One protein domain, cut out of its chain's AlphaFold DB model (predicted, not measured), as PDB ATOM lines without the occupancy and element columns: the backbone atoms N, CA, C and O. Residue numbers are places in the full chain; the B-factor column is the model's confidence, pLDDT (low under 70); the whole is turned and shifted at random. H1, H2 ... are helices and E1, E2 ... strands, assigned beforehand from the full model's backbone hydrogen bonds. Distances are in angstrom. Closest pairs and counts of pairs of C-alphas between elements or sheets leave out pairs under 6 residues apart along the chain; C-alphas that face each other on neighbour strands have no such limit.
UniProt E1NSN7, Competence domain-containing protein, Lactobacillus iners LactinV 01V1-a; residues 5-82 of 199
ATOM      1  N   TYR A   5      37.464 -37.231  11.223       84.19
ATOM      2  CA  TYR A   5      37.871 -38.546  10.746       84.19
ATOM      3  C   TYR A   5      38.502 -39.311  11.896       84.19
ATOM      4  O   TYR A   5      39.229 -38.745  12.717       84.19
ATOM      5  N   PHE A   6      38.215 -40.604  11.933       87.56
ATOM      6  CA  PHE A   6      38.708 -41.515  12.949       87.56
ATOM      7  C   PHE A   6      39.511 -42.630  12.294       87.56
ATOM      8  O   PHE A   6      39.223 -43.036  11.168       87.56
ATOM      9  N   GLY A   7      40.507 -43.140  13.005       86.62
ATOM     10  CA  GLY A   7      41.339 -44.229  12.519       86.62
ATOM     11  C   GLY A   7      42.071 -44.934  13.647       86.62
ATOM     12  O   GLY A   7      42.040 -44.505  14.798       86.62
ATOM     13  N   CYS A   8      42.737 -46.029  13.303       86.50
ATOM     14  CA  CYS A   8      43.654 -46.720  14.201       86.50
ATOM     15  C   CYS A   8      45.069 -46.605  13.638       86.50
ATOM     16  O   CYS A   8      45.263 -46.704  12.427       86.50
ATOM     17  N   ALA A   9      46.049 -46.429  14.513       85.50
ATOM     18  CA  ALA A   9      47.459 -46.497  14.164       85.50
ATOM     19  C   ALA A   9      48.187 -47.435  15.114       85.50
ATOM     20  O   ALA A   9      47.775 -47.631  16.256       85.50
ATOM     21  N   LYS A  10      49.296 -47.991  14.642       84.88
ATOM     22  CA  LYS A  10      50.200 -48.788  15.462       84.88
ATOM     23  C   LYS A  10      51.438 -47.955  15.757       84.88
ATOM     24  O   LYS A  10      52.061 -47.434  14.835       84.88
ATOM     25  N   TYR A  11      51.788 -47.829  17.030       81.19
ATOM     26  CA  TYR A  11      53.016 -47.173  17.461       81.19
ATOM     27  C   TYR A  11      53.766 -48.085  18.421       81.19
ATOM     28  O   TYR A  11      53.235 -48.466  19.467       81.19
ATOM     29  N   LYS A  12      55.003 -48.439  18.049       81.31
ATOM     30  CA  LYS A  12      55.811 -49.460  18.729       81.31
ATOM     31  C   LYS A  12      54.994 -50.749  18.916       81.31
ATOM     32  O   LYS A  12      54.684 -51.419  17.933       81.31
ATOM     33  N   ASN A  13      54.590 -51.038  20.152       77.50
ATOM     34  CA  ASN A  13      53.832 -52.227  20.542       77.50
ATOM     35  C   ASN A  13      52.398 -51.927  21.004       77.50
ATOM     36  O   ASN A  13      51.743 -52.791  21.572       77.50
ATOM     37  N   SER A  14      51.912 -50.704  20.794       78.44
ATOM     38  CA  SER A  14      50.574 -50.285  21.214       78.44
ATOM     39  C   SER A  14      49.739 -49.818  20.032       78.44
ATOM     40  O   SER A  14      50.234 -49.111  19.147       78.44
ATOM     41  N   ASN A  15      48.459 -50.177  20.049       86.12
ATOM     42  CA  ASN A  15      47.484 -49.629  19.122       86.12
ATOM     43  C   ASN A  15      46.932 -48.315  19.691       86.12
ATOM     44  O   ASN A  15      46.683 -48.173  20.889       86.12
ATOM     45  N   LEU A  16      46.757 -47.331  18.820       87.31
ATOM     46  CA  LEU A  16      46.321 -45.982  19.150       87.31
ATOM     47  C   LEU A  16      45.074 -45.653  18.345       87.31
ATOM     48  O   LEU A  16      44.996 -45.952  17.152       87.31
ATOM     49  N   TYR A  17      44.115 -45.004  18.992       88.56
ATOM     50  CA  TYR A  17      42.959 -44.444  18.307       88.56
ATOM     51  C   TYR A  17      43.268 -43.008  17.906       88.56
ATOM     52  O   TYR A  17      43.740 -42.231  18.728       88.56
ATOM     53  N   ILE A  18      43.023 -42.637  16.658       88.19
ATOM     54  CA  ILE A  18      43.320 -41.300  16.148       88.19
ATOM     55  C   ILE A  18      42.012 -40.601  15.798       88.19
ATOM     56  O   ILE A  18      41.154 -41.185  15.137       88.19
ATOM     57  N   SER A  19      41.886 -39.337  16.200       86.62
ATOM     58  CA  SER A  19      40.870 -38.420  15.688       86.62
ATOM     59  C   SER A  19      41.520 -37.192  15.055       86.62
ATOM     60  O   SER A  19      42.371 -36.540  15.657       86.62
ATOM     61  N   ILE A  20      41.110 -36.869  13.829       85.69
ATOM     62  CA  ILE A  20      41.624 -35.739  13.049       85.69
ATOM     63  C   ILE A  20      40.472 -34.784  12.749       85.69
ATOM     64  O   ILE A  20      39.428 -35.196  12.235       85.69
ATOM     65  N   ASN A  21      40.679 -33.499  13.037       82.81
ATOM     66  CA  ASN A  21      39.833 -32.439  12.498       82.81
ATOM     67  C   ASN A  21      40.279 -32.132  11.068       82.81
ATOM     68  O   ASN A  21      41.421 -31.744  10.842       82.81
ATOM     69  N   SER A  22      39.386 -32.311  10.101       75.12
ATOM     70  CA  SER A  22      39.754 -32.172   8.688       75.12
ATOM     71  C   SER A  22      39.980 -30.736   8.261       75.12
ATOM     72  O   SER A  22      39.225 -29.844   8.643       75.12
ATOM     73  N   ASN A  23      40.932 -30.566   7.347       79.88
ATOM     74  CA  ASN A  23      41.073 -29.380   6.508       79.88
ATOM     75  C   ASN A  23      40.597 -29.690   5.069       79.88
ATOM     76  O   ASN A  23      40.581 -30.853   4.661       79.88
ATOM     77  N   GLN A  24      40.242 -28.677   4.275       80.06
ATOM     78  CA  GLN A  24      39.848 -28.829   2.867       80.06
ATOM     79  C   GLN A  24      40.909 -29.581   2.047       80.06
ATOM     80  O   GLN A  24      40.574 -30.539   1.354       80.06
ATOM     81  N   GLN A  25      42.195 -29.258   2.229       80.56
ATOM     82  CA  GLN A  25      43.306 -29.954   1.561       80.56
ATOM     83  C   GLN A  25      43.368 -31.458   1.887       80.56
ATOM     84  O   GLN A  25      43.707 -32.279   1.032       80.56
ATOM     85  N   PHE A  26      43.024 -31.838   3.124       83.00
ATOM     86  CA  PHE A  26      42.946 -33.243   3.530       83.00
ATOM     87  C   PHE A  26      41.801 -33.950   2.811       83.00
ATOM     88  O   PHE A  26      41.998 -35.036   2.274       83.00
ATOM     89  N   ILE A  27      40.631 -33.313   2.743       82.50
ATOM     90  CA  ILE A  27      39.451 -33.871   2.074       82.50
ATOM     91  C   ILE A  27      39.726 -34.075   0.581       82.50
ATOM     92  O   ILE A  27      39.385 -35.122   0.038       82.50
ATOM     93  N   GLU A  28      40.370 -33.117  -0.085       83.38
ATOM     94  CA  GLU A  28      40.716 -33.233  -1.504       83.38
ATOM     95  C   GLU A  28      41.684 -34.382  -1.780       83.38
ATOM     96  O   GLU A  28      41.450 -35.178  -2.689       83.38
ATOM     97  N   LYS A  29      42.754 -34.517  -0.985       81.62
ATOM     98  CA  LYS A  29      43.685 -35.645  -1.132       81.62
ATOM     99  C   LYS A  29      43.030 -36.977  -0.782       81.62
ATOM    100  O   LYS A  29      43.249 -37.956  -1.491       81.62
ATOM    101  N   PHE A  30      42.184 -37.009   0.244       82.50
ATOM    102  CA  PHE A  30      41.434 -38.203   0.624       82.50
ATOM    103  C   PHE A  30      40.484 -38.658  -0.495       82.50
ATOM    104  O   PHE A  30      40.458 -39.837  -0.836       82.50
ATOM    105  N   LYS A  31      39.780 -37.721  -1.145       83.62
ATOM    106  CA  LYS A  31      38.918 -37.995  -2.310       83.62
ATOM    107  C   LYS A  31      39.677 -38.486  -3.543       83.62
ATOM    108  O   LYS A  31      39.078 -39.098  -4.415       83.62
ATOM    109  N   LYS A  32      40.983 -38.230  -3.651       80.38
ATOM    110  CA  LYS A  32      41.794 -38.782  -4.750       80.38
ATOM    111  C   LYS A  32      42.087 -40.277  -4.566       80.38
ATOM    112  O   LYS A  32      42.500 -40.918  -5.529       80.38
ATOM    113  N   GLY A  33      41.884 -40.826  -3.362       77.19
ATOM    114  CA  GLY A  33      42.150 -42.235  -3.056       77.19
ATOM    115  C   GLY A  33      43.637 -42.601  -3.087       77.19
ATOM    116  O   GLY A  33      43.976 -43.770  -3.237       77.19
ATOM    117  N   ILE A  34      44.527 -41.610  -2.989       78.44
ATOM    118  CA  ILE A  34      45.981 -41.806  -3.011       78.44
ATOM    119  C   ILE A  34      46.478 -41.829  -1.561       78.44
ATOM    120  O   ILE A  34      46.121 -40.926  -0.800       78.44
ATOM    121  N   PRO A  35      47.307 -42.805  -1.156       81.62
ATOM    122  CA  PRO A  35      47.858 -42.832   0.190       81.62
ATOM    123  C   PRO A  35      48.849 -41.687   0.402       81.62
ATOM    124  O   PRO A  35      49.705 -41.399  -0.433       81.62
ATOM    125  N   PHE A  36      48.756 -41.048   1.562       86.06
ATOM    126  CA  PHE A  36      49.648 -39.976   1.985       86.06
ATOM    127  C   PHE A  36      50.010 -40.140   3.458       86.06
ATOM    128  O   PHE A  36      49.322 -40.823   4.217       86.06
ATOM    129  N   TRP A  37      51.104 -39.504   3.860       86.00
ATOM    130  CA  TRP A  37      51.499 -39.420   5.254       86.00
ATOM    131  C   TRP A  37      51.034 -38.111   5.869       86.00
ATOM    132  O   TRP A  37      50.883 -37.088   5.199       86.00
ATOM    133  N   ILE A  38      50.811 -38.163   7.173       86.81
ATOM    134  CA  ILE A  38      50.441 -37.015   7.982       86.81
ATOM    135  C   ILE A  38      51.561 -36.828   8.993       86.81
ATOM    136  O   ILE A  38      51.785 -37.695   9.837       86.81
ATOM    137  N   LYS A  39      52.275 -35.708   8.891       85.81
ATOM    138  CA  LYS A  39      53.192 -35.269   9.936       85.81
ATOM    139  C   LYS A  39      52.375 -34.504  10.968       85.81
ATOM    140  O   LYS A  39      51.663 -33.568  10.617       85.81
ATOM    141  N   VAL A  40      52.421 -34.962  12.211       84.56
ATOM    142  CA  VAL A  40      51.669 -34.370  13.318       84.56
ATOM    143  C   VAL A  40      52.525 -33.280  13.943       84.56
ATOM    144  O   VAL A  40      53.610 -33.578  14.436       84.56
ATOM    145  N   ASP A  41      52.033 -32.043  13.903       80.50
ATOM    146  CA  ASP A  41      52.735 -30.880  14.451       80.50
ATOM    147  C   ASP A  41      52.239 -30.569  15.872       80.50
ATOM    148  O   ASP A  41      53.037 -30.273  16.756       80.50
ATOM    149  N   ASP A  42      50.929 -30.721  16.119       82.62
ATOM    150  CA  ASP A  42      50.327 -30.602  17.453       82.62
ATOM    151  C   ASP A  42      49.251 -31.677  17.681       82.62
ATOM    152  O   ASP A  42      48.364 -31.913  16.843       82.62
ATOM    153  N   SER A  43      49.314 -32.325  18.846       83.69
ATOM    154  CA  SER A  43      48.380 -33.372  19.244       83.69
ATOM    155  C   SER A  43      48.055 -33.338  20.729       83.69
ATOM    156  O   SER A  43      48.898 -33.058  21.577       83.69
ATOM    157  N   LYS A  44      46.808 -33.684  21.049       86.19
ATOM    158  CA  LYS A  44      46.344 -33.890  22.418       86.19
ATOM    159  C   LYS A  44      46.136 -35.380  22.659       86.19
ATOM    160  O   LYS A  44      45.329 -36.008  21.975       86.19
ATOM    161  N   ILE A  45      46.843 -35.936  23.637       83.75
ATOM    162  CA  ILE A  45      46.674 -37.329  24.055       83.75
ATOM    163  C   ILE A  45      45.618 -37.369  25.157       83.75
ATOM    164  O   ILE A  45      45.772 -36.733  26.195       83.75
ATOM    165  N   ASN A  46      44.555 -38.131  24.927       84.25
ATOM    166  CA  ASN A  46      43.487 -38.369  25.887       84.25
ATOM    167  C   ASN A  46      43.378 -39.873  26.179       84.25
ATOM    168  O   ASN A  46      43.658 -40.720  25.325       84.25
ATOM    169  N   SER A  47      42.935 -40.224  27.383       83.31
ATOM    170  CA  SER A  47      42.513 -41.593  27.684       83.31
ATOM    171  C   SER A  47      41.158 -41.891  27.033       83.31
ATOM    172  O   SER A  47      40.340 -40.994  26.817       83.31
ATOM    173  N   LEU A  48      40.908 -43.162  26.705       82.56
ATOM    174  CA  LEU A  48      39.604 -43.583  26.190       82.56
ATOM    175  C   LEU A  48      38.552 -43.489  27.298       82.56
ATOM    176  O   LEU A  48      38.643 -44.179  28.319       82.56
ATOM    177  N   MET A  49      37.536 -42.660  27.079       79.50
ATOM    178  CA  MET A  49      36.426 -42.513  28.015       79.50
ATOM    179  C   MET A  49      35.399 -43.648  27.832       79.50
ATOM    180  O   MET A  49      35.164 -44.098  26.705       79.50
ATOM    181  N   PRO A  50      34.805 -44.155  28.928       84.31
ATOM    182  CA  PRO A  50      33.686 -45.089  28.851       84.31
ATOM    183  C   PRO A  50      32.421 -44.391  28.324       84.31
ATOM    184  O   PRO A  50      32.370 -43.168  28.213       84.31
ATOM    185  N   ASN A  51      31.389 -45.173  28.006       85.44
ATOM    186  CA  ASN A  51      30.079 -44.628  27.660       85.44
ATOM    187  C   ASN A  51      29.456 -43.913  28.866       85.44
ATOM    188  O   ASN A  51      29.431 -44.457  29.967       85.44
ATOM    189  N   THR A  52      28.909 -42.722  28.638       85.25
ATOM    190  CA  THR A  52      28.196 -41.957  29.671       85.25
ATOM    191  C   THR A  52      26.766 -42.460  29.868       85.25
ATOM    192  O   THR A  52      26.208 -42.340  30.952       85.25
ATOM    193  N   VAL A  53      26.169 -43.045  28.824       85.38
ATOM    194  CA  VAL A  53      24.784 -43.531  28.839       85.38
ATOM    195  C   VAL A  53      24.768 -45.065  28.881       85.38
ATOM    196  O   VAL A  53      25.413 -45.703  28.035       85.38
ATOM    197  N   PRO A  54      24.028 -45.681  29.820       81.62
ATOM    198  CA  PRO A  54      23.834 -47.129  29.865       81.62
ATOM    199  C   PRO A  54      23.277 -47.679  28.542       81.62
ATOM    200  O   PRO A  54      22.419 -47.066  27.917       81.62
ATOM    201  N   GLY A  55      23.784 -48.828  28.088       81.56
ATOM    202  CA  GLY A  55      23.348 -49.469  26.836       81.56
ATOM    203  C   GLY A  55      23.962 -48.906  25.544       81.56
ATOM    204  O   GLY A  55      23.816 -49.519  24.490       81.56
ATOM    205  N   GLN A  56      24.694 -47.789  25.599       87.81
ATOM    206  CA  GLN A  56      25.429 -47.279  24.439       87.81
ATOM    207  C   GLN A  56      26.767 -47.996  24.219       87.81
ATOM    208  O   GLN A  56      27.320 -48.653  25.104       87.81
ATOM    209  N   PHE A  57      27.312 -47.839  23.011       86.25
ATOM    210  CA  PHE A  57      28.622 -48.365  22.652       86.25
ATOM    211  C   PHE A  57      29.719 -47.814  23.576       86.25
ATOM    212  O   PHE A  57      29.922 -46.604  23.676       86.25
ATOM    213  N   ASN A  58      30.457 -48.712  24.234       87.19
ATOM    214  CA  ASN A  58      31.555 -48.352  25.127       87.19
ATOM    215  C   ASN A  58      32.899 -48.416  24.384       87.19
ATOM    216  O   ASN A  58      33.474 -49.494  24.201       87.19
ATOM    217  N   LEU A  59      33.415 -47.243  23.997       85.62
ATOM    218  CA  LEU A  59      34.673 -47.112  23.257       85.62
ATOM    219  C   LEU A  59      35.876 -47.641  24.052       85.62
ATOM    220  O   LEU A  59      36.743 -48.297  23.479       85.62
ATOM    221  N   LYS A  60      35.915 -47.417  25.371       86.94
ATOM    222  CA  LYS A  60      36.973 -47.937  26.249       86.94
ATOM    223  C   LYS A  60      37.004 -49.468  26.245       86.94
ATOM    224  O   LYS A  60      38.068 -50.048  26.062       86.94
ATOM    225  N   LYS A  61      35.849 -50.130  26.395       86.62
ATOM    226  CA  LYS A  61      35.750 -51.601  26.386       86.62
ATOM    227  C   LYS A  61      36.152 -52.181  25.029       86.62
ATOM    228  O   LYS A  61      36.949 -53.112  24.982       86.62
ATOM    229  N   TRP A  62      35.657 -51.600  23.934       89.25
ATOM    230  CA  TRP A  62      36.040 -52.006  22.578       89.25
ATOM    231  C   TRP A  62      37.538 -51.817  22.309       89.25
ATOM    232  O   TRP A  62      38.176 -52.698  21.734       89.25
ATOM    233  N   GLY A  63      38.102 -50.688  22.752       85.62
ATOM    234  CA  GLY A  63      39.519 -50.378  22.600       85.62
ATOM    235  C   GLY A  63      40.406 -51.370  23.345       85.62
ATOM    236  O   GLY A  63      41.350 -51.893  22.760       85.62
ATOM    237  N   LEU A  64      40.055 -51.717  24.588       86.19
ATOM    238  CA  LEU A  64      40.791 -52.702  25.387       86.19
ATOM    239  C   LEU A  64      40.870 -54.074  24.705       86.19
ATOM    240  O   LEU A  64      41.947 -54.662  24.675       86.19
ATOM    241  N   CYS A  65      39.783 -54.544  24.083       86.12
ATOM    242  CA  CYS A  65      39.781 -55.790  23.303       86.12
ATOM    243  C   CYS A  65      40.713 -55.757  22.077       86.12
ATOM    244  O   CYS A  65      41.006 -56.803  21.508       86.12
ATOM    245  N   ARG A  66      41.155 -54.570  21.644       83.75
ATOM    246  CA  ARG A  66      42.071 -54.355  20.512       83.75
ATOM    247  C   ARG A  66      43.427 -53.799  20.949       83.75
ATOM    248  O   ARG A  66      44.165 -53.281  20.114       83.75
ATOM    249  N   GLU A  67      43.733 -53.852  22.247       85.06
ATOM    250  CA  GLU A  67      44.951 -53.283  22.849       85.06
ATOM    251  C   GLU A  67      45.112 -51.767  22.629       85.06
ATOM    252  O   GLU A  67      46.211 -51.213  22.700       85.06
ATOM    253  N   ILE A  68      44.001 -51.070  22.380       87.12
ATOM    254  CA  ILE A  68      43.941 -49.620  22.241       87.12
ATOM    255  C   ILE A  68      43.632 -49.023  23.610       87.12
ATOM    256  O   ILE A  68      42.544 -49.213  24.152       87.12
ATOM    257  N   LYS A  69      44.590 -48.281  24.174       83.50
ATOM    258  CA  LYS A  69      44.456 -47.654  25.505       83.50
ATOM    259  C   LYS A  69      44.310 -46.134  25.450       83.50
ATOM    260  O   LYS A  69      43.775 -45.531  26.380       83.50
ATOM    261  N   GLN A  70      44.789 -45.518  24.373       86.25
ATOM    262  CA  GLN A  70      44.909 -44.070  24.250       86.25
ATOM    263  C   GLN A  70      44.306 -43.581  22.939       86.25
ATOM    264  O   GLN A  70      44.359 -44.264  21.911       86.25
ATOM    265  N   GLN A  71      43.753 -42.373  22.999       87.50
ATOM    266  CA  GLN A  71      43.286 -41.622  21.851       87.50
ATOM    267  C   GLN A  71      44.185 -40.406  21.624       87.50
ATOM    268  O   GLN A  71      44.402 -39.607  22.531       87.50
ATOM    269  N   ILE A  72      44.662 -40.232  20.397       87.56
ATOM    270  CA  ILE A  72      45.407 -39.058  19.959       87.56
ATOM    271  C   ILE A  72      44.482 -38.200  19.108       87.56
ATOM    272  O   ILE A  72      44.047 -38.602  18.030       87.56
ATOM    273  N   GLN A  73      44.194 -37.000  19.594       87.06
ATOM    274  CA  GLN A  73      43.473 -35.988  18.844       87.06
ATOM    275  C   GLN A  73      44.476 -35.057  18.163       87.06
ATOM    276  O   GLN A  73      45.143 -34.255  18.817       87.06
ATOM    277  N   ILE A  74      44.568 -35.157  16.844       85.19
ATOM    278  CA  ILE A  74      45.460 -34.339  16.022       85.19
ATOM    279  C   ILE A  74      44.758 -33.012  15.727       85.19
ATOM    280  O   ILE A  74      43.648 -32.994  15.182       85.19
ATOM    281  N   LYS A  75      45.399 -31.899  16.103       80.88
ATOM    282  CA  LYS A  75      44.885 -30.544  15.856       80.88
ATOM    283  C   LYS A  75      45.508 -29.931  14.612       80.88
ATOM    284  O   LYS A  75      44.779 -29.476  13.736       80.88
ATOM    285  N   HIS A  76      46.836 -29.963  14.545       80.81
ATOM    286  CA  HIS A  76      47.611 -29.419  13.439       80.81
ATOM    287  C   HIS A  76      48.463 -30.515  12.823       80.81
ATOM    288  O   HIS A  76      49.115 -31.299  13.522       80.81
ATOM    289  N   PHE A  77      48.412 -30.585  11.500       86.19
ATOM    290  CA  PHE A  77      49.163 -31.556  10.741       86.19
ATOM    291  C   PHE A  77      49.524 -31.027   9.365       86.19
ATOM    292  O   PHE A  77      48.779 -30.256   8.757       86.19
ATOM    293  N   THR A  78      50.623 -31.554   8.847       85.31
ATOM    294  CA  THR A  78      51.108 -31.279   7.504       85.31
ATOM    295  C   THR A  78      51.042 -32.554   6.667       85.31
ATOM    296  O   THR A  78      51.408 -33.641   7.123       85.31
ATOM    297  N   ILE A  79      50.555 -32.448   5.429       85.25
ATOM    298  CA  ILE A  79      50.434 -33.603   4.533       85.25
ATOM    299  C   ILE A  79      51.742 -33.807   3.775       85.25
ATOM    300  O   ILE A  79      52.152 -32.951   2.993       85.25
ATOM    301  N   VAL A  80      52.337 -34.984   3.935       87.31
ATOM    302  CA  VAL A  80      53.562 -35.388   3.246       87.31
ATOM    303  C   VAL A  80      53.219 -36.436   2.194       87.31
ATOM    304  O   VAL A  80      52.546 -37.431   2.472       87.31
ATOM    305  N   ASN A  81      53.671 -36.215   0.961       83.19
ATOM    306  CA  ASN A  81      53.493 -37.200  -0.098       83.19
ATOM    307  C   ASN A  81      54.438 -38.381   0.125       83.19
ATOM    308  O   ASN A  81      55.619 -38.210   0.418       83.19
ATOM    309  N   ARG A  82      53.906 -39.585  -0.061       84.00
ATOM    310  CA  ARG A  82      54.659 -40.834  -0.022       84.00
ATOM    311  C   ARG A  82      54.795 -41.369  -1.447       84.00
ATOM    312  O   ARG A  82      53.877 -41.211  -2.249       84.00
TER     313      ARG A  82
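This is residues 5 to 82 of the 199 residues of the protein "Competence domain-containing protein" of Lactobacillus iners LactinV 01V1-a (UniProt E1NSN7). Two long antiparallel strands, E3 and E4, bend sharply together into an arch, and the hairpin of E1 and E2 lies beside the first part of E4, completing one strongly twisted sheet. Two short helices lie on the same face of this sheet but far from each other: H1 near the arm of the arch beyond the bend in E4, H2 across E4 near its start, with residues 52 to 57 sticking out before H2. The printed part has 78 residues, with elements in the order E1, E2, H1, E3, H2, E4; the mixed sheet runs E1, E2, E4, E3, and the class is mixed, helices and strands. It is only just loose, close to compact, with a radius of gyration of the C-alphas of 14.2 A and spans of 40 by 27 by 22 A.

Find C-alpha 5 at (37.871, -38.546, 10.746); from there E1 runs to residue 11, over 18.7 A. E2, residues 14 to 21, covers 22.6 A, and H1, residues 24 to 31, covers 10.6 A. Look next at C-alpha 36, at (49.648, -39.976, 1.985), where E3 begins; it runs to residue 47, 26.7 A away, and bends by 83 degrees at residue 42. H2 is residues 59 to 64, 8.6 A long. E4, residues 68 to 81, spans 27.3 A, bends by 89 degrees at residue 76 and ends at C-alpha 81, (53.493, -37.200, -0.098).

Start at the edge strand E1, which forms an antiparallel hairpin with E2 at 150 degrees; look for N 7 and O 18, 3.0 A apart and within hydrogen-bond range. E2 is parallel to E4 at 55 degrees, with N 19 and O 72 at 2.9 A. E4 is antiparallel to the other edge strand, E3, at 150 degrees: check N 44 and O 73 at 2.8 A, and beyond the bends N 39 and O 78 at 2.9 A. H2 is on the sheet at a height of 7.9 A, over E4 and across the strands at 67 degrees to E4 on the local plane; their closest C-alphas, of Gly 63 and Lys 69, are 6.3 A apart. H1 is on the same face at a height of 8.3 A, over none of the strands, but only just: 2 of its 8 C-alphas fall on E3. Its closest C-alpha pair with E4 is Phe 26 and Ile 79, 7.6 A. H1 and H2 are apart, and in both every O i to N i+4 pair is within hydrogen-bond range.

The two C-alphas farthest apart, of Pro 54 and Arg 82, are 43.4 A from each other. The printed part has no cut. The link from E3 to H2, 11 residues, is long, and within it residues 52 to 57 stand free; the other links are tight. The mean pLDDT of the printed part is 84.1, and no printed residue is under 70.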